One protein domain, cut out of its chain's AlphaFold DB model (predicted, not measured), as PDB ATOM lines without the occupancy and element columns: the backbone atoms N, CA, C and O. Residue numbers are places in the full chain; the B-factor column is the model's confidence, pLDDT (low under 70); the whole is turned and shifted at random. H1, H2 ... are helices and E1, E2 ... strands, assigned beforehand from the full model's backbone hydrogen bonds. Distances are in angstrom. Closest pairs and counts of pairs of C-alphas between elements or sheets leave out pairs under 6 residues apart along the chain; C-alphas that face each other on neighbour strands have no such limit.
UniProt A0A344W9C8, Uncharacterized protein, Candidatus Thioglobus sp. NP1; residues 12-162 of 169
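This is residues 12 to 162 of the 169 residues of an uncharacterized protein of Candidatus Thioglobus sp. NP1 (UniProt A0A344W9C8). A strongly twisted four-stranded sheet has two helices, H2 and H4, over one face; H1 crosses near the first end of H2, while H3 and a small strand pair, E2 and E5, form an end piece by the last end of H2. The 151 printed residues hold four named helices and six named strands, in the order E1 H1 H2 H3 E2 E3 E4 E5 H4 E6, class mixed. The large sheet runs E3, E4, E1, E6, all antiparallel. The whole is compact, with a radius of gyration of the C-alphas of 16.1 A and spans of 50 by 37 by 22 A.

Start at E1, residues 12 to 16, an inner strand between E4, residues 109 to 118, and E6, residues 156 to 161. Look for N 14 and O 115 at 2.9 A, and N 15 and O 157 at 2.8 A. E3, residues 83 to 92, forms a hairpin with E4, with N 85 and O 114 at 2.8 A, and bends by 77 degrees at residue 89. H1, residues 22 to 35, touches H2, residues 39 to 55, about perpendicular at 75 degrees; the closest C-alphas are those of Ala 32 and Ala 42, 5.1 A. H2 is on the sheet over E4 at a height of 8.9 A, with the C-alphas of Ser 44 and Pro 113 closest at 5.9 A. H4, residues 137 to 151, is on the same face, over E6 at a height of 7.9 A, giving two layers, helices on one face of a sheet; the C-alphas of Gln 144 and Ile 156 are closest at 5.4 A. H3, residues 64 to 73, touches H4 at a shallow tilt of 26 degrees, opposite ways, Val 72 and Lys 139 having the closest C-alphas at 6.0 A. E2, residues 77 to 79, and E5, residues 122 to 124, are antiparallel neighbours, with N 78 and O 123 at 2.7 A. In H1, H2, H3 and H4 every O i to N i+4 pair is within hydrogen-bond range.

Find C-alpha 12 at (-25.616, 49.184, -42.672), where E1 begins. H1 covers 19.9 A; H2 runs 24.0 A from C-alpha 39 at (-40.149, 32.258, -30.893). E3 spans 22.1 A, E4 26.4 A and H4 20.8 A. E6 ends at C-alpha 161, (-29.331, 54.200, -44.466).

The C-alphas farthest apart, those of Glu 105 and Glu 126, are 51.3 A apart. The printed part has no cut. The long links are E3 to E4 and E5 to H4. No printed residue is under 70 in pLDDT.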
ATOM      1  N   LEU A  12     -25.309  50.388 -41.919       96.56
ATOM      2  CA  LEU A  12     -25.616  49.184 -42.672       96.56
ATOM      3  C   LEU A  12     -26.418  48.240 -41.775       96.56
ATOM      4  O   LEU A  12     -25.993  47.944 -40.662       96.56
ATOM      5  N   ASP A  13     -27.555  47.757 -42.265       97.50
ATOM      6  CA  ASP A  13     -28.347  46.729 -41.593       97.50
ATOM      7  C   ASP A  13     -28.207  45.399 -42.319       97.50
ATOM      8  O   ASP A  13     -28.396  45.319 -43.537       97.50
ATOM      9  N   ILE A  14     -27.959  44.346 -41.547       98.31
ATOM     10  CA  ILE A  14     -28.089  42.956 -41.976       98.31
ATOM     11  C   ILE A  14     -29.365  42.409 -41.340       98.31
ATOM     12  O   ILE A  14     -29.381  42.086 -40.156       98.31
ATOM     13  N   ILE A  15     -30.441  42.357 -42.120       98.06
ATOM     14  CA  ILE A  15     -31.780  41.923 -41.710       98.06
ATOM     15  C   ILE A  15     -31.892  40.420 -41.932       98.06
ATOM     16  O   ILE A  15     -31.647  39.930 -43.038       98.06
ATOM     17  N   ILE A  16     -32.277  39.703 -40.885       97.94
ATOM     18  CA  ILE A  16     -32.127  38.256 -40.807       97.94
ATOM     19  C   ILE A  16     -33.493  37.573 -40.820       97.94
ATOM     20  O   ILE A  16     -34.399  37.970 -40.091       97.94
ATOM     21  N   GLY A  17     -33.633  36.560 -41.677       95.94
ATOM     22  CA  GLY A  17     -34.807  35.699 -41.750       95.94
ATOM     23  C   GLY A  17     -34.862  34.638 -40.651       95.94
ATOM     24  O   GLY A  17     -33.943  34.533 -39.839       95.94
ATOM     25  N   PRO A  18     -35.929  33.822 -40.619       94.50
ATOM     26  CA  PRO A  18     -36.005  32.695 -39.704       94.50
ATOM     27  C   PRO A  18     -34.922  31.643 -40.017       94.50
ATOM     28  O   PRO A  18     -34.424  31.604 -41.155       94.50
ATOM     29  N   PRO A  19     -34.598  30.777 -39.036       94.19
ATOM     30  CA  PRO A  19     -33.707  29.632 -39.212       94.19
ATOM     31  C   PRO A  19     -34.007  28.810 -40.472       94.19
ATOM     32  O   PRO A  19     -35.170  28.640 -40.842       94.19
ATOM     33  N   GLY A  20     -32.960  28.318 -41.135       89.88
ATOM     34  CA  GLY A  20     -33.057  27.557 -42.383       89.88
ATOM     35  C   GLY A  20     -33.154  26.038 -42.202       89.88
ATOM     36  O   GLY A  20     -33.833  25.392 -42.998       89.88
ATOM     37  N   GLN A  21     -32.513  25.475 -41.171       90.94
ATOM     38  CA  GLN A  21     -32.498  24.026 -40.904       90.94
ATOM     39  C   GLN A  21     -33.418  23.633 -39.752       90.94
ATOM     40  O   GLN A  21     -33.537  24.361 -38.767       90.94
ATOM     41  N   GLU A  22     -33.979  22.425 -39.838       90.62
ATOM     42  CA  GLU A  22     -34.845  21.837 -38.806       90.62
ATOM     43  C   GLU A  22     -34.161  21.790 -37.433       90.62
ATOM     44  O   GLU A  22     -34.756  22.201 -36.443       90.62
ATOM     45  N   GLU A  23     -32.882  21.409 -37.369       91.44
ATOM     46  CA  GLU A  23     -32.141  21.344 -36.099       91.44
ATOM     47  C   GLU A  23     -32.032  22.713 -35.405       91.44
ATOM     48  O   GLU A  23     -32.155  22.814 -34.182       91.44
ATOM     49  N   LEU A  24     -31.826  23.788 -36.178       92.31
ATOM     50  CA  LEU A  24     -31.766  25.147 -35.637       92.31
ATOM     51  C   LEU A  24     -33.158  25.639 -35.228       92.31
ATOM     52  O   LEU A  24     -33.287  26.283 -34.186       92.31
ATOM     53  N   ILE A  25     -34.196  25.302 -36.002       93.44
ATOM     54  CA  ILE A  25     -35.597  25.577 -35.651       93.44
ATOM     55  C   ILE A  25     -35.922  24.931 -34.298       93.44
ATOM     56  O   ILE A  25     -36.309  25.635 -33.363       93.44
ATOM     57  N   ASP A  26     -35.683  23.629 -34.151       94.44
ATOM     58  CA  ASP A  26     -35.953  22.878 -32.921       94.44
ATOM     59  C   ASP A  26     -35.177  23.437 -31.724       94.44
ATOM     60  O   ASP A  26     -35.721  23.558 -30.623       94.44
ATOM     61  N   SER A  27     -33.922  23.845 -31.937       93.88
ATOM     62  CA  SER A  27     -33.101  24.482 -30.904       93.88
ATOM     63  C   SER A  27     -33.704  25.806 -30.421       93.88
ATOM     64  O   SER A  27     -33.794  26.042 -29.212       93.88
ATOM     65  N   VAL A  28     -34.191  26.649 -31.341       95.12
ATOM     66  CA  VAL A  28     -34.869  27.914 -31.008       95.12
ATOM     67  C   VAL A  28     -36.173  27.656 -30.254       95.12
ATOM     68  O   VAL A  28     -36.432  28.324 -29.251       95.12
ATOM     69  N   HIS A  29     -36.964  26.664 -30.673       94.94
ATOM     70  CA  HIS A  29     -38.183  26.257 -29.968       94.94
ATOM     71  C   HIS A  29     -37.886  25.779 -28.539       94.94
ATOM     72  O   HIS A  29     -38.495  26.269 -27.587       94.94
ATOM     73  N   CYS A  30     -36.897  24.898 -28.365       95.12
ATOM     74  CA  CYS A  30     -36.478  24.417 -27.047       95.12
ATOM     75  C   CYS A  30     -35.983  25.560 -26.148       95.12
ATOM     76  O   CYS A  30     -36.269  25.584 -24.948       95.12
ATOM     77  N   TYR A  31     -35.236  26.516 -26.711       95.19
ATOM     78  CA  TYR A  31     -34.776  27.697 -25.982       95.19
ATOM     79  C   TYR A  31     -35.953  28.579 -25.544       95.19
ATOM     80  O   TYR A  31     -36.015  28.975 -24.378       95.19
ATOM     81  N   ALA A  32     -36.910  28.830 -26.442       96.62
ATOM     82  CA  ALA A  32     -38.122  29.594 -26.156       96.62
ATOM     83  C   ALA A  32     -38.914  28.979 -24.993       96.62
ATOM     84  O   ALA A  32     -39.234  29.674 -24.027       96.62
ATOM     85  N   GLU A  33     -39.151  27.665 -25.033       96.31
ATOM     86  CA  GLU A  33     -39.850  26.934 -23.971       96.31
ATOM     87  C   GLU A  33     -39.100  27.000 -22.637       96.31
ATOM     88  O   GLU A  33     -39.678  27.347 -21.605       96.31
ATOM     89  N   LYS A  34     -37.791  26.723 -22.652       96.62
ATOM     90  CA  LYS A  34     -36.952  26.710 -21.446       96.62
ATOM     91  C   LYS A  34     -36.896  28.070 -20.748       96.62
ATOM     92  O   LYS A  34     -36.774  28.120 -19.523       96.62
ATOM     93  N   HIS A  35     -36.951  29.155 -21.515       95.56
ATOM     94  CA  HIS A  35     -36.838  30.523 -21.012       95.56
ATOM     95  C   HIS A  35     -38.183  31.267 -20.937       95.56
ATOM     96  O   HIS A  35     -38.199  32.433 -20.546       95.56
ATOM     97  N   ASN A  36     -39.305  30.598 -21.238       95.50
ATOM     98  CA  ASN A  36     -40.655  31.173 -21.263       95.50
ATOM     99  C   ASN A  36     -40.742  32.451 -22.127       95.50
ATOM    100  O   ASN A  36     -41.264  33.481 -21.695       95.50
ATOM    101  N   MET A  37     -40.190  32.370 -23.337       95.00
ATOM    102  CA  MET A  37     -40.154  33.441 -24.340       95.00
ATOM    103  C   MET A  37     -40.955  33.018 -25.573       95.00
ATOM    104  O   MET A  37     -41.203  31.829 -25.784       95.00
ATOM    105  N   ASN A  38     -41.349  33.972 -26.415       93.12
ATOM    106  CA  ASN A  38     -41.887  33.632 -27.733       93.12
ATOM    107  C   ASN A  38     -40.758  33.290 -28.731       93.12
ATOM    108  O   ASN A  38     -39.578  33.524 -28.470       93.12
ATOM    109  N   ILE A  39     -41.121  32.720 -29.884       92.44
ATOM    110  CA  ILE A  39     -40.149  32.258 -30.893       92.44
ATOM    111  C   ILE A  39     -39.321  33.421 -31.465       92.44
ATOM    112  O   ILE A  39     -38.114  33.269 -31.637       92.44
ATOM    113  N   ASP A  40     -39.929  34.585 -31.716       90.75
ATOM    114  CA  ASP A  40     -39.219  35.761 -32.247       90.75
ATOM    115  C   ASP A  40     -38.190  36.299 -31.230       90.75
ATOM    116  O   ASP A  40     -37.082  36.700 -31.603       90.75
ATOM    117  N   GLU A  41     -38.526  36.282 -29.935       93.31
ATOM    118  CA  GLU A  41     -37.620  36.639 -28.834       93.31
ATOM    119  C   GLU A  41     -36.458  35.649 -28.726       93.31
ATOM    120  O   GLU A  41     -35.298  36.062 -28.726       93.31
ATOM    121  N   ALA A  42     -36.752  34.346 -28.698       95.94
ATOM    122  CA  ALA A  42     -35.733  33.301 -28.643       95.94
ATOM    123  C   ALA A  42     -34.788  33.361 -29.850       95.94
ATOM    124  O   ALA A  42     -33.570  33.244 -29.701       95.94
ATOM    125  N   TRP A  43     -35.334  33.613 -31.041       95.75
ATOM    126  CA  TRP A  43     -34.533  33.792 -32.242       95.75
ATOM    127  C   TRP A  43     -33.650  35.040 -32.167       95.75
ATOM    128  O   TRP A  43     -32.464  34.980 -32.484       95.75
ATOM    129  N   SER A  44     -34.187  36.156 -31.673       95.50
ATOM    130  CA  SER A  44     -33.416  37.387 -31.471       95.50
ATOM    131  C   SER A  44     -32.248  37.193 -30.500       95.50
ATOM    132  O   SER A  44     -31.153  37.696 -30.754       95.50
ATOM    133  N   GLU A  45     -32.447  36.447 -29.411       95.69
ATOM    134  CA  GLU A  45     -31.373  36.100 -28.472       95.69
ATOM    135  C   GLU A  45     -30.342  35.154 -29.104       95.69
ATOM    136  O   GLU A  45     -29.141  35.333 -28.908       95.69
ATOM    137  N   CYS A  46     -30.775  34.180 -29.909       95.19
ATOM    138  CA  CYS A  46     -29.869  33.309 -30.663       95.19
ATOM    139  C   CYS A  46     -28.972  34.117 -31.618       95.19
ATOM    140  O   CYS A  46     -27.748  33.945 -31.622       95.19
ATOM    141  N   ILE A  47     -29.563  35.058 -32.360       96.62
ATOM    142  CA  ILE A  47     -28.831  35.979 -33.234       96.62
ATOM    143  C   ILE A  47     -27.868  36.859 -32.438       96.62
ATOM    144  O   ILE A  47     -26.711  36.975 -32.838       96.62
ATOM    145  N   ARG A  48     -28.294  37.425 -31.299       96.69
ATOM    146  CA  ARG A  48     -27.411  38.227 -30.435       96.69
ATOM    147  C   ARG A  48     -26.209  37.421 -29.959       96.69
ATOM    148  O   ARG A  48     -25.078  37.827 -30.179       96.69
ATOM    149  N   ASN A  49     -26.448  36.249 -29.374       95.25
ATOM    150  CA  ASN A  49     -25.389  35.384 -28.857       95.25
ATOM    151  C   ASN A  49     -24.403  34.977 -29.960       95.25
ATOM    152  O   ASN A  49     -23.194  34.907 -29.732       95.25
ATOM    153  N   THR A  50     -24.910  34.720 -31.166       94.69
ATOM    154  CA  THR A  50     -24.074  34.406 -32.328       94.69
ATOM    155  C   THR A  50     -23.242  35.615 -32.750       94.69
ATOM    156  O   THR A  50     -22.027  35.493 -32.884       94.69
ATOM    157  N   ALA A  51     -23.853  36.793 -32.890       96.06
ATOM    158  CA  ALA A  51     -23.150  38.026 -33.237       96.06
ATOM    159  C   ALA A  51     -22.102  38.421 -32.179       96.06
ATOM    160  O   ALA A  51     -20.974  38.749 -32.539       96.06
ATOM    161  N   ASP A  52     -22.410  38.285 -30.888       96.25
ATOM    162  CA  ASP A  52     -21.464  38.517 -29.789       96.25
ATOM    163  C   ASP A  52     -20.263  37.571 -29.865       96.25
ATOM    164  O   ASP A  52     -19.121  37.984 -29.663       96.25
ATOM    165  N   ASN A  53     -20.493  36.297 -30.196       94.75
ATOM    166  CA  ASN A  53     -19.406  35.346 -30.420       94.75
ATOM    167  C   ASN A  53     -18.561  35.719 -31.643       94.75
ATOM    168  O   ASN A  53     -17.338  35.619 -31.577       94.75
ATOM    169  N   LEU A  54     -19.186  36.182 -32.728       94.19
ATOM    170  CA  LEU A  54     -18.497  36.630 -33.942       94.19
ATOM    171  C   LEU A  54     -17.706  37.928 -33.732       94.19
ATOM    172  O   LEU A  54     -16.699  38.121 -34.412       94.19
ATOM    173  N   MET A  55     -18.125  38.780 -32.790       94.56
ATOM    174  CA  MET A  55     -17.433  40.005 -32.370       94.56
ATOM    175  C   MET A  55     -16.224  39.752 -31.460       94.56
ATOM    176  O   MET A  55     -15.410  40.659 -31.272       94.56
ATOM    177  N   LYS A  56     -16.064  38.543 -30.903       93.81
ATOM    178  CA  LYS A  56     -14.889  38.223 -30.081       93.81
ATOM    179  C   LYS A  56     -13.613  38.332 -30.926       93.81
ATOM    180  O   LYS A  56     -13.558  37.759 -32.017       93.81
ATOM    181  N   PRO A  57     -12.582  39.039 -30.436       89.50
ATOM    182  CA  PRO A  57     -11.325  39.155 -31.155       89.50
ATOM    183  C   PRO A  57     -10.593  37.808 -31.196       89.50
ATOM    184  O   PRO A  57     -10.587  37.053 -30.221       89.50
ATOM    185  N   ASN A  58      -9.950  37.530 -32.324       85.00
ATOM    186  CA  ASN A  58      -8.973  36.463 -32.487       85.00
ATOM    187  C   ASN A  58      -7.601  36.885 -31.923       85.00
ATOM    188  O   ASN A  58      -7.442  37.980 -31.381       85.00
ATOM    189  N   GLU A  59      -6.591  36.025 -32.073       82.62
ATOM    190  CA  GLU A  59      -5.226  36.258 -31.569       82.62
ATOM    191  C   GLU A  59      -4.579  37.552 -32.099       82.62
ATOM    192  O   GLU A  59      -3.729  38.132 -31.428       82.62
ATOM    193  N   ASN A  60      -5.024  38.043 -33.260       78.75
ATOM    194  CA  ASN A  60      -4.543  39.276 -33.884       78.75
ATOM    195  C   ASN A  60      -5.403  40.505 -33.533       78.75
ATOM    196  O   ASN A  60      -5.178  41.584 -34.074       78.75
ATOM    197  N   GLY A  61      -6.401  40.364 -32.653       76.62
ATOM    198  CA  GLY A  61      -7.319  41.442 -32.273       76.62
ATOM    199  C   GLY A  61      -8.467  41.690 -33.259       76.62
ATOM    200  O   GLY A  61      -9.271  42.591 -33.029       76.62
ATOM    201  N   PHE A  62      -8.580  40.898 -34.329       83.19
ATOM    202  CA  PHE A  62      -9.643  41.013 -35.330       83.19
ATOM    203  C   PHE A  62     -10.832  40.118 -34.996       83.19
ATOM    204  O   PHE A  62     -10.653  38.994 -34.537       83.19
ATOM    205  N   ASN A  63     -12.050  40.575 -35.270       90.94
ATOM    206  CA  ASN A  63     -13.250  39.752 -35.136       90.94
ATOM    207  C   ASN A  63     -13.764  39.274 -36.507       90.94
ATOM    208  O   ASN A  63     -13.249  39.660 -37.558       90.94
ATOM    209  N   SER A  64     -14.772  38.403 -36.512       93.62
ATOM    210  CA  SER A  64     -15.268  37.798 -37.756       93.62
ATOM    211  C   SER A  64     -15.919  38.825 -38.688       93.62
ATOM    212  O   SER A  64     -15.793  38.703 -39.905       93.62
ATOM    213  N   PHE A  65     -16.570  39.858 -38.142       95.75
ATOM    214  CA  PHE A  65     -17.166  40.932 -38.942       95.75
ATOM    215  C   PHE A  65     -16.108  41.862 -39.546       95.75
ATOM    216  O   PHE A  65     -16.250  42.257 -40.701       95.75
ATOM    217  N   THR A  66     -15.024  42.151 -38.819       95.00
ATOM    218  CA  THR A  66     -13.832  42.831 -39.351       95.00
ATOM    219  C   THR A  66     -13.304  42.102 -40.580       95.00
ATOM    220  O   THR A  66     -13.148  42.724 -41.630       95.00
ATOM    221  N   ASN A  67     -13.079  40.788 -40.483       93.88
ATOM    222  CA  ASN A  67     -12.595  40.002 -41.621       93.88
ATOM    223  C   ASN A  67     -13.591  40.057 -42.789       93.88
ATOM    224  O   ASN A  67     -13.206  40.356 -43.915       93.88
ATOM    225  N   LEU A  68     -14.885  39.864 -42.510       95.62
ATOM    226  CA  LEU A  68     -15.933  39.887 -43.528       95.62
ATOM    227  C   LEU A  68     -15.992  41.223 -44.279       95.62
ATOM    228  O   LEU A  68     -16.044  41.232 -45.507       95.62
ATOM    229  N   PHE A  69     -15.995  42.357 -43.575       96.62
ATOM    230  CA  PHE A  69     -16.046  43.660 -44.239       96.62
ATOM    231  C   PHE A  69     -14.724  44.029 -44.907       96.62
ATOM    232  O   PHE A  69     -14.766  44.657 -45.964       96.62
ATOM    233  N   THR A  70     -13.589  43.593 -44.354       95.44
ATOM    234  CA  THR A  70     -12.270  43.742 -44.984       95.44
ATOM    235  C   THR A  70     -12.236  43.036 -46.337       95.44
ATOM    236  O   THR A  70     -11.906  43.647 -47.354       95.44
ATOM    237  N   ASP A  71     -12.679  41.779 -46.380       94.81
ATOM    238  CA  ASP A  71     -12.720  40.976 -47.605       94.81
ATOM    239  C   ASP A  71     -13.689  41.562 -48.642       94.81
ATOM    240  O   ASP A  71     -13.383  41.620 -49.834       94.81
ATOM    241  N   VAL A  72     -14.859  42.035 -48.197       96.56
ATOM    242  CA  VAL A  72     -15.881  42.627 -49.075       96.56
ATOM    243  C   VAL A  72     -15.442  43.982 -49.644       96.56
ATOM    244  O   VAL A  72     -15.733  44.286 -50.804       96.56
ATOM    245  N   LEU A  73     -14.773  44.825 -48.852       95.75
ATOM    246  CA  LEU A  73     -14.327  46.149 -49.296       95.75
ATOM    247  C   LEU A  73     -12.954  46.130 -49.982       95.75
ATOM    248  O   LEU A  73     -12.671  47.054 -50.749       95.75
ATOM    249  N   GLY A  74     -12.152  45.081 -49.779       94.88
ATOM    250  CA  GLY A  74     -10.797  44.962 -50.321       94.88
ATOM    251  C   GLY A  74      -9.792  45.899 -49.646       94.88
ATOM    252  O   GLY A  74      -8.785  46.265 -50.251       94.88
ATOM    253  N   GLU A  75     -10.081  46.321 -48.420       92.81
ATOM    254  CA  GLU A  75      -9.260  47.212 -47.601       92.81
ATOM    255  C   GLU A  75      -9.425  46.837 -46.130       92.81
ATOM    256  O   GLU A  75     -10.390  46.174 -45.775       92.81
ATOM    257  N   GLU A  76      -8.519  47.284 -45.269       93.31
ATOM    258  CA  GLU A  76      -8.611  47.013 -43.837       93.31
ATOM    259  C   GLU A  76      -9.813  47.724 -43.192       93.31
ATOM    260  O   GLU A  76      -9.937  48.948 -43.273       93.31
ATOM    261  N   VAL A  77     -10.677  46.945 -42.534       94.75
ATOM    262  CA  VAL A  77     -11.889  47.413 -41.851       94.75
ATOM    263  C   VAL A  77     -11.928  46.884 -40.425       94.75
ATOM    264  O   VAL A  77     -11.850  45.683 -40.214       94.75
ATOM    265  N   TYR A  78     -12.161  47.750 -39.449       95.00
ATOM    266  CA  TYR A  78     -12.379  47.399 -38.052       95.00
ATOM    267  C   TYR A  78     -13.845  47.585 -37.670       95.00
ATOM    268  O   TYR A  78     -14.411  48.659 -37.861       95.00
ATOM    269  N   VAL A  79     -14.444  46.553 -37.079       95.69
ATOM    270  CA  VAL A  79     -15.782  46.623 -36.483       95.69
ATOM    271  C   VAL A  79     -15.649  46.726 -34.973       95.69
ATOM    272  O   VAL A  79     -15.203  45.776 -34.331       95.69
ATOM    273  N   GLU A  80     -16.034  47.868 -34.410       94.06
ATOM    274  CA  GLU A  80     -15.935  48.110 -32.966       94.06
ATOM    275  C   GLU A  80     -17.184  47.667 -32.205       94.06
ATOM    276  O   GLU A  80     -17.069  47.156 -31.094       94.06
ATOM    277  N   ASP A  81     -18.369  47.838 -32.793       94.88
ATOM    278  CA  ASP A  81     -19.639  47.544 -32.128       94.88
ATOM    279  C   ASP A  81     -20.796  47.404 -33.133       94.88
ATOM    280  O   ASP A  81     -20.749  47.940 -34.248       94.88
ATOM    281  N   TYR A  82     -21.863  46.725 -32.714       95.94
ATOM    282  CA  TYR A  82     -23.113  46.566 -33.453       95.94
ATOM    283  C   TYR A  82     -24.316  46.749 -32.520       95.94
ATOM    284  O   TYR A  82     -24.236  46.547 -31.312       95.94
ATOM    285  N   PHE A  83     -25.470  47.095 -33.083       94.25
ATOM    286  CA  PHE A  83     -26.730  47.125 -32.344       94.25
ATOM    287  C   PHE A  83     -27.707  46.091 -32.904       94.25
ATOM    288  O   PHE A  83     -27.896  46.005 -34.116       94.25
ATOM    289  N   LEU A  84     -28.371  45.331 -32.032       96.19
ATOM    290  CA  LEU A  84     -29.476  44.470 -32.443       96.19
ATOM    291  C   LEU A  84     -30.775  45.282 -32.492       96.19
ATOM    292  O   LEU A  84     -31.284  45.717 -31.462       96.19
ATOM    293  N   SER A  85     -31.319  45.446 -33.693       94.62
ATOM    294  CA  SER A  85     -32.595  46.115 -33.962       94.62
ATOM    295  C   SER A  85     -33.629  45.145 -34.541       94.62
ATOM    296  O   SER A  85     -33.329  43.973 -34.769       94.62
ATOM    297  N   HIS A  86     -34.849  45.632 -34.796       94.81
ATOM    298  CA  HIS A  86     -35.948  44.815 -35.312       94.81
ATOM    299  C   HIS A  86     -36.790  45.554 -36.347       94.81
ATOM    300  O   HIS A  86     -37.183  46.708 -36.160       94.81
ATOM    301  N   TYR A  87     -37.144  44.838 -37.409       92.81
ATOM    302  CA  TYR A  87     -38.078  45.278 -38.438       92.81
ATOM    303  C   TYR A  87     -39.448  44.635 -38.203       92.81
ATOM    304  O   TYR A  87     -39.758  43.560 -38.719       92.81
ATOM    305  N   PHE A  88     -40.294  45.312 -37.425       90.44
ATOM    306  CA  PHE A  88     -41.618  44.807 -37.052       90.44
ATOM    307  C   PHE A  88     -42.597  44.822 -38.228       90.44
ATOM    308  O   PHE A  88     -43.034  45.882 -38.681       90.44
ATOM    309  N   GLY A  89     -42.978  43.638 -38.718       84.25
ATOM    310  CA  GLY A  89     -44.034  43.490 -39.724       84.25
ATOM    311  C   GLY A  89     -43.721  44.137 -41.078       84.25
ATOM    312  O   GLY A  89     -44.642  44.378 -41.857       84.25
ATOM    313  N   ALA A  90     -42.447  44.428 -41.358       89.62
ATOM    314  CA  ALA A  90     -41.992  44.909 -42.662       89.62
ATOM    315  C   ALA A  90     -41.796  43.756 -43.657       89.62
ATOM    316  O   ALA A  90     -42.004  43.933 -44.861       89.62
ATOM    317  N   PHE A  91     -41.450  42.574 -43.143       91.31
ATOM    318  CA  PHE A  91     -41.182  41.365 -43.911       91.31
ATOM    319  C   PHE A  91     -42.161  40.252 -43.544       91.31
ATOM    320  O   PHE A  91     -42.662  40.186 -42.416       91.31
ATOM    321  N   SER A  92     -42.431  39.385 -44.513       89.75
ATOM    322  CA  SER A  92     -43.022  38.076 -44.274       89.75
ATOM    323  C   SER A  92     -41.964  37.052 -43.867       89.75
ATOM    324  O   SER A  92     -40.765  37.272 -44.046       89.75
ATOM    325  N   THR A  93     -42.407  35.894 -43.381       86.88
ATOM    326  CA  THR A  93     -41.525  34.768 -43.019       86.88
ATOM    327  C   THR A  93     -40.641  34.284 -44.175       86.88
ATOM    328  O   THR A  93     -39.506  33.889 -43.937       86.88
ATOM    329  N   ASN A  94     -41.096  34.385 -45.431       87.94
ATOM    330  CA  ASN A  94     -40.300  34.059 -46.627       87.94
ATOM    331  C   ASN A  94     -39.437  35.226 -47.158       87.94
ATOM    332  O   ASN A  94     -38.878  35.131 -48.250       87.94
ATOM    333  N   GLY A  95     -39.362  36.346 -46.433       88.62
ATOM    334  CA  GLY A  95     -38.466  37.461 -46.747       88.62
ATOM    335  C   GLY A  95     -38.997  38.452 -47.772       88.62
ATOM    336  O   GLY A  95     -38.275  39.365 -48.178       88.62
ATOM    337  N   MET A  96     -40.256  38.331 -48.194       90.69
ATOM    338  CA  MET A  96     -40.885  39.347 -49.032       90.69
ATOM    339  C   MET A  96     -41.259  40.577 -48.203       90.69
ATOM    340  O   MET A  96     -41.780  40.481 -47.095       90.69
ATOM    341  N   LEU A  97     -41.054  41.769 -48.768       90.50
ATOM    342  CA  LEU A  97     -41.601  42.991 -48.183       90.50
ATOM    343  C   LEU A  97     -43.128  42.911 -48.178       90.50
ATOM    344  O   LEU A  97     -43.739  42.723 -49.232       90.50
ATOM    345  N   MET A  98     -43.748  43.147 -47.023       89.69
ATOM    346  CA  MET A  98     -45.201  43.042 -46.841       89.69
ATOM    347  C   MET A  98     -45.984  43.924 -47.824       89.69
ATOM    348  O   MET A  98     -47.027  43.519 -48.335       89.69
ATOM    349  N   ALA A  99     -45.440  45.095 -48.170       88.75
ATOM    350  CA  ALA A  99     -46.016  46.009 -49.160       88.75
ATOM    351  C   ALA A  99     -46.091  45.425 -50.588       88.75
ATOM    352  O   ALA A  99     -46.848  45.927 -51.417       88.75
ATOM    353  N   ARG A 100     -45.311  44.380 -50.895       88.88
ATOM    354  CA  ARG A 100     -45.269  43.718 -52.210       88.88
ATOM    355  C   ARG A 100     -46.164  42.477 -52.290       88.88
ATOM    356  O   ARG A 100     -46.405  41.990 -53.392       88.88
ATOM    357  N   ILE A 101     -46.677  41.982 -51.164       88.75
ATOM    358  CA  ILE A 101     -47.518  40.780 -51.114       88.75
ATOM    359  C   ILE A 101     -48.963  41.160 -51.453       88.75
ATOM    360  O   ILE A 101     -49.639  41.864 -50.693       88.75
ATOM    361  N   LYS A 102     -49.441  40.689 -52.609       89.38
ATOM    362  CA  LYS A 102     -50.811  40.942 -53.084       89.38
ATOM    363  C   LYS A 102     -51.835  40.011 -52.437       89.38
ATOM    364  O   LYS A 102     -52.944  40.461 -52.167       89.38
ATOM    365  N   ASN A 103     -51.458  38.760 -52.178       86.44
ATOM    366  CA  ASN A 103     -52.319  37.758 -51.562       86.44
ATOM    367  C   ASN A 103     -52.346  37.930 -50.028       86.44
ATOM    368  O   ASN A 103     -51.302  37.791 -49.393       86.44
ATOM    369  N   PRO A 104     -53.498  38.233 -49.402       82.12
ATOM    370  CA  PRO A 104     -53.582  38.379 -47.951       82.12
ATOM    371  C   PRO A 104     -53.189  37.124 -47.164       82.12
ATOM    372  O   PRO A 104     -52.668  37.265 -46.063       82.12
ATOM    373  N   GLU A 105     -53.388  35.926 -47.716       83.06
ATOM    374  CA  GLU A 105     -53.068  34.663 -47.031       83.06
ATOM    375  C   GLU A 105     -51.559  34.437 -46.872       83.06
ATOM    376  O   GLU A 105     -51.125  33.731 -45.973       83.06
ATOM    377  N   GLU A 106     -50.733  35.088 -47.692       77.94
ATOM    378  CA  GLU A 106     -49.269  34.993 -47.625       77.94
ATOM    379  C   GLU A 106     -48.649  36.030 -46.670       77.94
ATOM    380  O   GLU A 106     -47.437  36.040 -46.445       77.94
ATOM    381  N   ARG A 107     -49.464  36.915 -46.077       78.44
ATOM    382  CA  ARG A 107     -49.029  38.025 -45.210       78.44
ATOM    383  C   ARG A 107     -48.755  37.585 -43.769       78.44
ATOM    384  O   ARG A 107     -49.260  38.181 -42.816       78.44
ATOM    385  N   HIS A 108     -47.912  36.576 -43.606       83.94
ATOM    386  CA  HIS A 108     -47.426  36.144 -42.299       83.94
ATOM    387  C   HIS A 108     -46.371  37.125 -41.799       83.94
ATOM    388  O   HIS A 108     -45.219  37.057 -42.219       83.94
ATOM    389  N   LYS A 109     -46.777  38.070 -40.944       85.56
ATOM    390  CA  LYS A 109     -45.870  39.072 -40.372       85.56
ATOM    391  C   LYS A 109     -44.750  38.386 -39.603       85.56
ATOM    392  O   LYS A 109     -45.013  37.501 -38.797       85.56
ATOM    393  N   TYR A 110     -43.538  38.869 -39.817       89.56
ATOM    394  CA  TYR A 110     -42.354  38.414 -39.117       89.56
ATOM    395  C   TYR A 110     -41.654  39.597 -38.443       89.56
ATOM    396  O   TYR A 110     -41.593  40.700 -39.005       89.56
ATOM    397  N   THR A 111     -41.153  39.379 -37.228       92.25
ATOM    398  CA  THR A 111     -40.314  40.341 -36.510       92.25
ATOM    399  C   THR A 111     -38.858  40.052 -36.845       92.25
ATOM    400  O   THR A 111     -38.190  39.299 -36.147       92.25
ATOM    401  N   ALA A 112     -38.366  40.624 -37.945       94.75
ATOM    402  CA  ALA A 112     -37.020  40.313 -38.414       94.75
ATOM    403  C   ALA A 112     -35.958  41.002 -37.538       94.75
ATOM    404  O   ALA A 112     -35.945  42.241 -37.505       94.75
ATOM    405  N   PRO A 113     -35.071  40.260 -36.844       97.12
ATOM    406  CA  PRO A 113     -33.917  40.860 -36.190       97.12
ATOM    407  C   PRO A 113     -32.954  41.421 -37.241       97.12
ATOM    408  O   PRO A 113     -32.836  40.894 -38.350       97.12
ATOM    409  N   ALA A 114     -32.257  42.498 -36.900       97.62
ATOM    410  CA  ALA A 114     -31.267  43.110 -37.769       97.62
ATOM    411  C   ALA A 114     -30.026  43.548 -36.991       97.62
ATOM    412  O   ALA A 114     -30.128  44.259 -35.989       97.62
ATOM    413  N   LEU A 115     -28.854  43.148 -37.485       98.00
ATOM    414  CA  LEU A 115     -27.566  43.636 -36.998       98.00
ATOM    415  C   LEU A 115     -27.284  44.986 -37.661       98.00
ATOM    416  O   LEU A 115     -27.069  45.054 -38.872       98.00
ATOM    417  N   ASN A 116     -27.326  46.048 -36.865       96.75
ATOM    418  CA  ASN A 116     -27.109  47.422 -37.290       96.75
ATOM    419  C   ASN A 116     -25.661  47.830 -37.004       96.75
ATOM    420  O   ASN A 116     -25.241  47.916 -35.848       96.75
ATOM    421  N   PHE A 117     -24.912  48.113 -38.064       96.31
ATOM    422  CA  PHE A 117     -23.540  48.598 -38.000       96.31
ATOM    423  C   PHE A 117     -23.518  50.080 -38.353       96.31
ATOM    424  O   PHE A 117     -23.631  50.470 -39.519       96.31
ATOM    425  N   GLN A 118     -23.394  50.922 -37.330       93.81
ATOM    426  CA  GLN A 118     -23.282  52.366 -37.509       93.81
ATOM    427  C   GLN A 118     -21.931  52.708 -38.127       93.81
ATOM    428  O   GLN A 118     -20.914  52.154 -37.724       93.81
ATOM    429  N   SER A 119     -21.907  53.671 -39.051       92.19
ATOM    430  CA  SER A 119     -20.685  54.135 -39.726       92.19
ATOM    431  C   SER A 119     -19.554  54.424 -38.740       92.19
ATOM    432  O   SER A 119     -18.442  53.957 -38.938       92.19
ATOM    433  N   LYS A 120     -19.862  55.089 -37.617       91.19
ATOM    434  CA  LYS A 120     -18.897  55.423 -36.555       91.19
ATOM    435  C   LYS A 120     -18.203  54.207 -35.907       91.19
ATOM    436  O   LYS A 120     -17.181  54.392 -35.266       91.19
ATOM    437  N   ASN A 121     -18.779  53.009 -36.039       94.06
ATOM    438  CA  ASN A 121     -18.259  51.747 -35.503       94.06
ATOM    439  C   ASN A 121     -17.600  50.880 -36.595       94.06
ATOM    440  O   ASN A 121     -17.142  49.779 -36.300       94.06
ATOM    441  N   LEU A 122     -17.599  51.339 -37.850       94.31
ATOM    442  CA  LEU A 122     -16.940  50.705 -38.988       94.31
ATOM    443  C   LEU A 122     -15.772  51.597 -39.399       94.31
ATOM    444  O   LEU A 122     -15.993  52.622 -40.036       94.31
ATOM    445  N   LEU A 123     -14.550  51.250 -39.017       94.69
ATOM    446  CA  LEU A 123     -13.375  52.106 -39.202       94.69
ATOM    447  C   LEU A 123     -12.419  51.541 -40.250       94.69
ATOM    448  O   LEU A 123     -12.296  50.330 -40.370       94.69
ATOM    449  N   ASP A 124     -11.713  52.401 -40.972       93.62
ATOM    450  CA  ASP A 124     -10.595  52.005 -41.827       93.62
ATOM    451  C   ASP A 124      -9.293  51.801 -41.020       93.62
ATOM    452  O   ASP A 124      -9.252  51.985 -39.796       93.62
ATOM    453  N   GLY A 125      -8.209  51.433 -41.710       89.75
ATOM    454  CA  GLY A 125      -6.871  51.268 -41.120       89.75
ATOM    455  C   GLY A 125      -6.314  52.510 -40.407       89.75
ATOM    456  O   GLY A 125      -5.469  52.394 -39.520       89.75
ATOM    457  N   GLU A 126      -6.818  53.701 -40.732       92.44
ATOM    458  CA  GLU A 126      -6.449  54.971 -40.096       92.44
ATOM    459  C   GLU A 126      -7.397  55.363 -38.949       92.44
ATOM    460  O   GLU A 126      -7.266  56.452 -38.384       92.44
ATOM    461  N   ARG A 127      -8.331  54.479 -38.568       91.50
ATOM    462  CA  ARG A 127      -9.398  54.722 -37.581       91.50
ATOM    463  C   ARG A 127     -10.403  55.792 -38.018       91.50
ATOM    464  O   ARG A 127     -11.122  56.336 -37.178       91.50
ATOM    465  N   ASN A 128     -10.497  56.076 -39.316       92.00
ATOM    466  CA  ASN A 128     -11.552  56.929 -39.842       92.00
ATOM    467  C   ASN A 128     -12.805  56.094 -40.133       92.00
ATOM    468  O   ASN A 128     -12.713  55.001 -40.685       92.00
ATOM    469  N   PRO A 129     -13.997  56.606 -39.819       91.94
ATOM    470  CA  PRO A 129     -15.230  55.885 -40.103       91.94
ATOM    471  C   PRO A 129     -15.512  55.748 -41.602       91.94
ATOM    472  O   PRO A 129     -15.377  56.699 -42.377       91.94
ATOM    473  N   ILE A 130     -15.935  54.552 -41.999       91.06
ATOM    474  CA  ILE A 130     -16.189  54.159 -43.379       91.06
ATOM    475  C   ILE A 130     -17.496  54.784 -43.855       91.06
ATOM    476  O   ILE A 130     -18.550  54.670 -43.220       91.06
ATOM    477  N   ASP A 131     -17.439  55.396 -45.037       91.75
ATOM    478  CA  ASP A 131     -18.633  55.822 -45.757       91.75
ATOM    479  C   ASP A 131     -19.476  54.601 -46.142       91.75
ATOM    480  O   ASP A 131     -19.096  53.800 -46.998       91.75
ATOM    481  N   ILE A 132     -20.662  54.488 -45.542       93.62
ATOM    482  CA  ILE A 132     -21.550  53.333 -45.721       93.62
ATOM    483  C   ILE A 132     -21.937  53.129 -47.192       93.62
ATOM    484  O   ILE A 132     -22.276  52.020 -47.608       93.62
ATOM    485  N   ARG A 133     -21.870  54.182 -48.022       93.06
ATOM    486  CA  ARG A 133     -22.219  54.122 -49.451       93.06
ATOM    487  C   ARG A 133     -21.247  53.254 -50.241       93.06
ATOM    488  O   ARG A 133     -21.578  52.825 -51.345       93.06
ATOM    489  N   ARG A 134     -20.071  52.965 -49.678       94.62
ATOM    490  CA  ARG A 134     -19.086  52.044 -50.252       94.62
ATOM    491  C   ARG A 134     -19.588  50.606 -50.297       94.62
ATOM    492  O   ARG A 134     -19.165  49.865 -51.187       94.62
ATOM    493  N   PHE A 135     -20.517  50.232 -49.415       95.94
ATOM    494  CA  PHE A 135     -21.284  48.991 -49.508       95.94
ATOM    495  C   PHE A 135     -22.352  49.126 -50.594       95.94
ATOM    496  O   PHE A 135     -23.541  49.251 -50.304       95.94
ATOM    497  N   ASP A 136     -21.924  49.149 -51.855       95.44
ATOM    498  CA  ASP A 136     -22.795  49.172 -53.031       95.44
ATOM    499  C   ASP A 136     -23.640  47.887 -53.164       95.44
ATOM    500  O   ASP A 136     -23.584  46.983 -52.331       95.44
ATOM    501  N   SER A 137     -24.471  47.797 -54.205       96.31
ATOM    502  CA  SER A 137     -25.348  46.634 -54.405       96.31
ATOM    503  C   SER A 137     -24.596  45.309 -54.483       96.31
ATOM    504  O   SER A 137     -25.070  44.322 -53.928       96.31
ATOM    505  N   THR A 138     -23.435  45.285 -55.137       97.50
ATOM    506  CA  THR A 138     -22.640  44.067 -55.317       97.50
ATOM    507  C   THR A 138     -22.051  43.626 -53.985       97.50
ATOM    508  O   THR A 138     -22.173  42.461 -53.613       97.50
ATOM    509  N   LYS A 139     -21.490  44.565 -53.218       97.94
ATOM    510  CA  LYS A 139     -20.943  44.278 -51.886       97.94
ATOM    511  C   LYS A 139     -22.016  43.827 -50.903       97.94
ATOM    512  O   LYS A 139     -21.823  42.856 -50.179       97.94
ATOM    513  N   ARG A 140     -23.189  44.466 -50.916       97.94
ATOM    514  CA  ARG A 140     -24.331  44.030 -50.095       97.94
ATOM    515  C   ARG A 140     -24.794  42.623 -50.461       97.94
ATOM    516  O   ARG A 140     -25.114  41.851 -49.566       97.94
ATOM    517  N   GLN A 141     -24.761  42.263 -51.743       97.69
ATOM    518  CA  GLN A 141     -25.085  40.910 -52.187       97.69
ATOM    519  C   GLN A 141     -24.036  39.881 -51.728       97.69
ATOM    520  O   GLN A 141     -24.400  38.784 -51.312       97.69
ATOM    521  N   GLN A 142     -22.745  40.230 -51.736       97.44
ATOM    522  CA  GLN A 142     -21.694  39.381 -51.160       97.44
ATOM    523  C   GLN A 142     -21.921  39.150 -49.661       97.44
ATOM    524  O   GLN A 142     -21.897  38.006 -49.213       97.44
ATOM    525  N   ILE A 143     -22.226  40.212 -48.906       97.69
ATOM    526  CA  ILE A 143     -22.562  40.113 -47.477       97.69
ATOM    527  C   ILE A 143     -23.789  39.216 -47.276       97.69
ATOM    528  O   ILE A 143     -23.752  38.351 -46.406       97.69
ATOM    529  N   GLN A 144     -24.846  39.371 -48.089       97.25
ATOM    530  CA  GLN A 144     -26.023  38.493 -48.026       97.25
ATOM    531  C   GLN A 144     -25.616  37.023 -48.132       97.25
ATOM    532  O   GLN A 144     -25.953  36.249 -47.245       97.25
ATOM    533  N   TYR A 145     -24.858  36.641 -49.164       95.25
ATOM    534  CA  TYR A 145     -24.456  35.245 -49.353       95.25
ATOM    535  C   TYR A 145     -23.606  34.705 -48.201       95.25
ATOM    536  O   TYR A 145     -23.863  33.602 -47.719       95.25
ATOM    537  N   LEU A 146     -22.619  35.481 -47.745       94.75
ATOM    538  CA  LEU A 146     -21.723  35.069 -46.665       94.75
ATOM    539  C   LEU A 146     -22.480  34.874 -45.349       94.75
ATOM    540  O   LEU A 146     -22.307  33.853 -44.686       94.75
ATOM    541  N   ILE A 147     -23.350  35.819 -44.988       95.75
ATOM    542  CA  ILE A 147     -24.104  35.753 -43.735       95.75
ATOM    543  C   ILE A 147     -25.191  34.681 -43.790       95.75
ATOM    544  O   ILE A 147     -25.396  33.994 -42.793       95.75
ATOM    545  N   THR A 148     -25.861  34.493 -44.933       94.50
ATOM    546  CA  THR A 148     -26.839  33.406 -45.095       94.50
ATOM    547  C   THR A 148     -26.201  32.058 -44.782       94.50
ATOM    548  O   THR A 148     -26.793  31.267 -44.056       94.50
ATOM    549  N   TYR A 149     -24.983  31.822 -45.276       88.62
ATOM    550  CA  TYR A 149     -24.244  30.598 -44.988       88.62
ATOM    551  C   TYR A 149     -23.774  30.523 -43.528       88.62
ATOM    552  O   TYR A 149     -23.892  29.480 -42.899       88.62
ATOM    553  N   LEU A 150     -23.260  31.628 -42.978       91.00
ATOM    554  CA  LEU A 150     -22.718  31.666 -41.618       91.00
ATOM    555  C   LEU A 150     -23.781  31.434 -40.537       91.00
ATOM    556  O   LEU A 150     -23.487  30.816 -39.518       91.00
ATOM    557  N   LEU A 151     -24.985  31.971 -40.740       92.25
ATOM    558  CA  LEU A 151     -26.077  31.912 -39.765       92.25
ATOM    559  C   LEU A 151     -27.097  30.811 -40.059       92.25
ATOM    560  O   LEU A 151     -27.982  30.593 -39.238       92.25
ATOM    561  N   ASP A 152     -26.988  30.160 -41.219       91.81
ATOM    562  CA  ASP A 152     -27.882  29.088 -41.655       91.81
ATOM    563  C   ASP A 152     -29.366  29.489 -41.598       91.81
ATOM    564  O   ASP A 152     -30.212  28.892 -40.927       91.81
ATOM    565  N   VAL A 153     -29.670  30.592 -42.285       95.12
ATOM    566  CA  VAL A 153     -30.997  31.220 -42.293       95.12
ATOM    567  C   VAL A 153     -31.649  31.142 -43.662       95.12
ATOM    568  O   VAL A 153     -30.988  31.117 -44.697       95.12
ATOM    569  N   SER A 154     -32.977  31.178 -43.677       94.44
ATOM    570  CA  SER A 154     -33.769  31.094 -44.910       94.44
ATOM    571  C   SER A 154     -33.541  32.260 -45.883       94.44
ATOM    572  O   SER A 154     -33.649  32.083 -47.097       94.44
ATOM    573  N   TRP A 155     -33.233  33.456 -45.375       95.69
ATOM    574  CA  TRP A 155     -32.893  34.628 -46.181       95.69
ATOM    575  C   TRP A 155     -32.151  35.687 -45.355       95.69
ATOM    576  O   TRP A 155     -32.287  35.762 -44.135       95.69
ATOM    577  N   ILE A 156     -31.392  36.541 -46.046       97.69
ATOM    578  CA  ILE A 156     -30.795  37.773 -45.512       97.69
ATOM    579  C   ILE A 156     -31.158  38.918 -46.454       97.69
ATOM    580  O   ILE A 156     -31.097  38.746 -47.671       97.69
ATOM    581  N   HIS A 157     -31.465  40.097 -45.917       96.94
ATOM    582  CA  HIS A 157     -31.458  41.360 -46.662       96.94
ATOM    583  C   HIS A 157     -30.387  42.283 -46.098       96.94
ATOM    584  O   HIS A 157     -30.293  42.441 -44.887       96.94
ATOM    585  N   VAL A 158     -29.607  42.928 -46.965       97.69
ATOM    586  CA  VAL A 158     -28.628  43.939 -46.541       97.69
ATOM    587  C   VAL A 158     -29.035  45.287 -47.111       97.69
ATOM    588  O   VAL A 158     -29.158  45.454 -48.329       97.69
ATOM    589  N   THR A 159     -29.246  46.258 -46.230       95.50
ATOM    590  CA  THR A 159     -29.639  47.619 -46.596       95.50
ATOM    591  C   THR A 159     -28.705  48.634 -45.966       95.50
ATOM    592  O   THR A 159     -27.959  48.339 -45.037       95.50
ATOM    593  N   ILE A 160     -28.734  49.838 -46.514       94.75
ATOM    594  CA  ILE A 160     -27.991  50.970 -46.000       94.75
ATOM    595  C   ILE A 160     -28.920  52.165 -45.804       94.75
ATOM    596  O   ILE A 160     -29.792  52.427 -46.635       94.75
ATOM    597  N   SER A 161     -28.699  52.911 -44.732       91.38
ATOM    598  CA  SER A 161     -29.331  54.200 -44.466       91.38
ATOM    599  C   SER A 161     -28.251  55.269 -44.438       91.38
ATOM    600  O   SER A 161     -27.196  55.061 -43.845       91.38
ATOM    601  N   TYR A 162     -28.506  56.406 -45.081       86.31
ATOM    602  CA  TYR A 162     -27.619  57.561 -45.028       86.31
ATOM    603  C   TYR A 162     -28.408  58.869 -45.122       86.31
ATOM    604  O   TYR A 162     -29.340  59.012 -45.921       86.31
TER     605      TYR A 162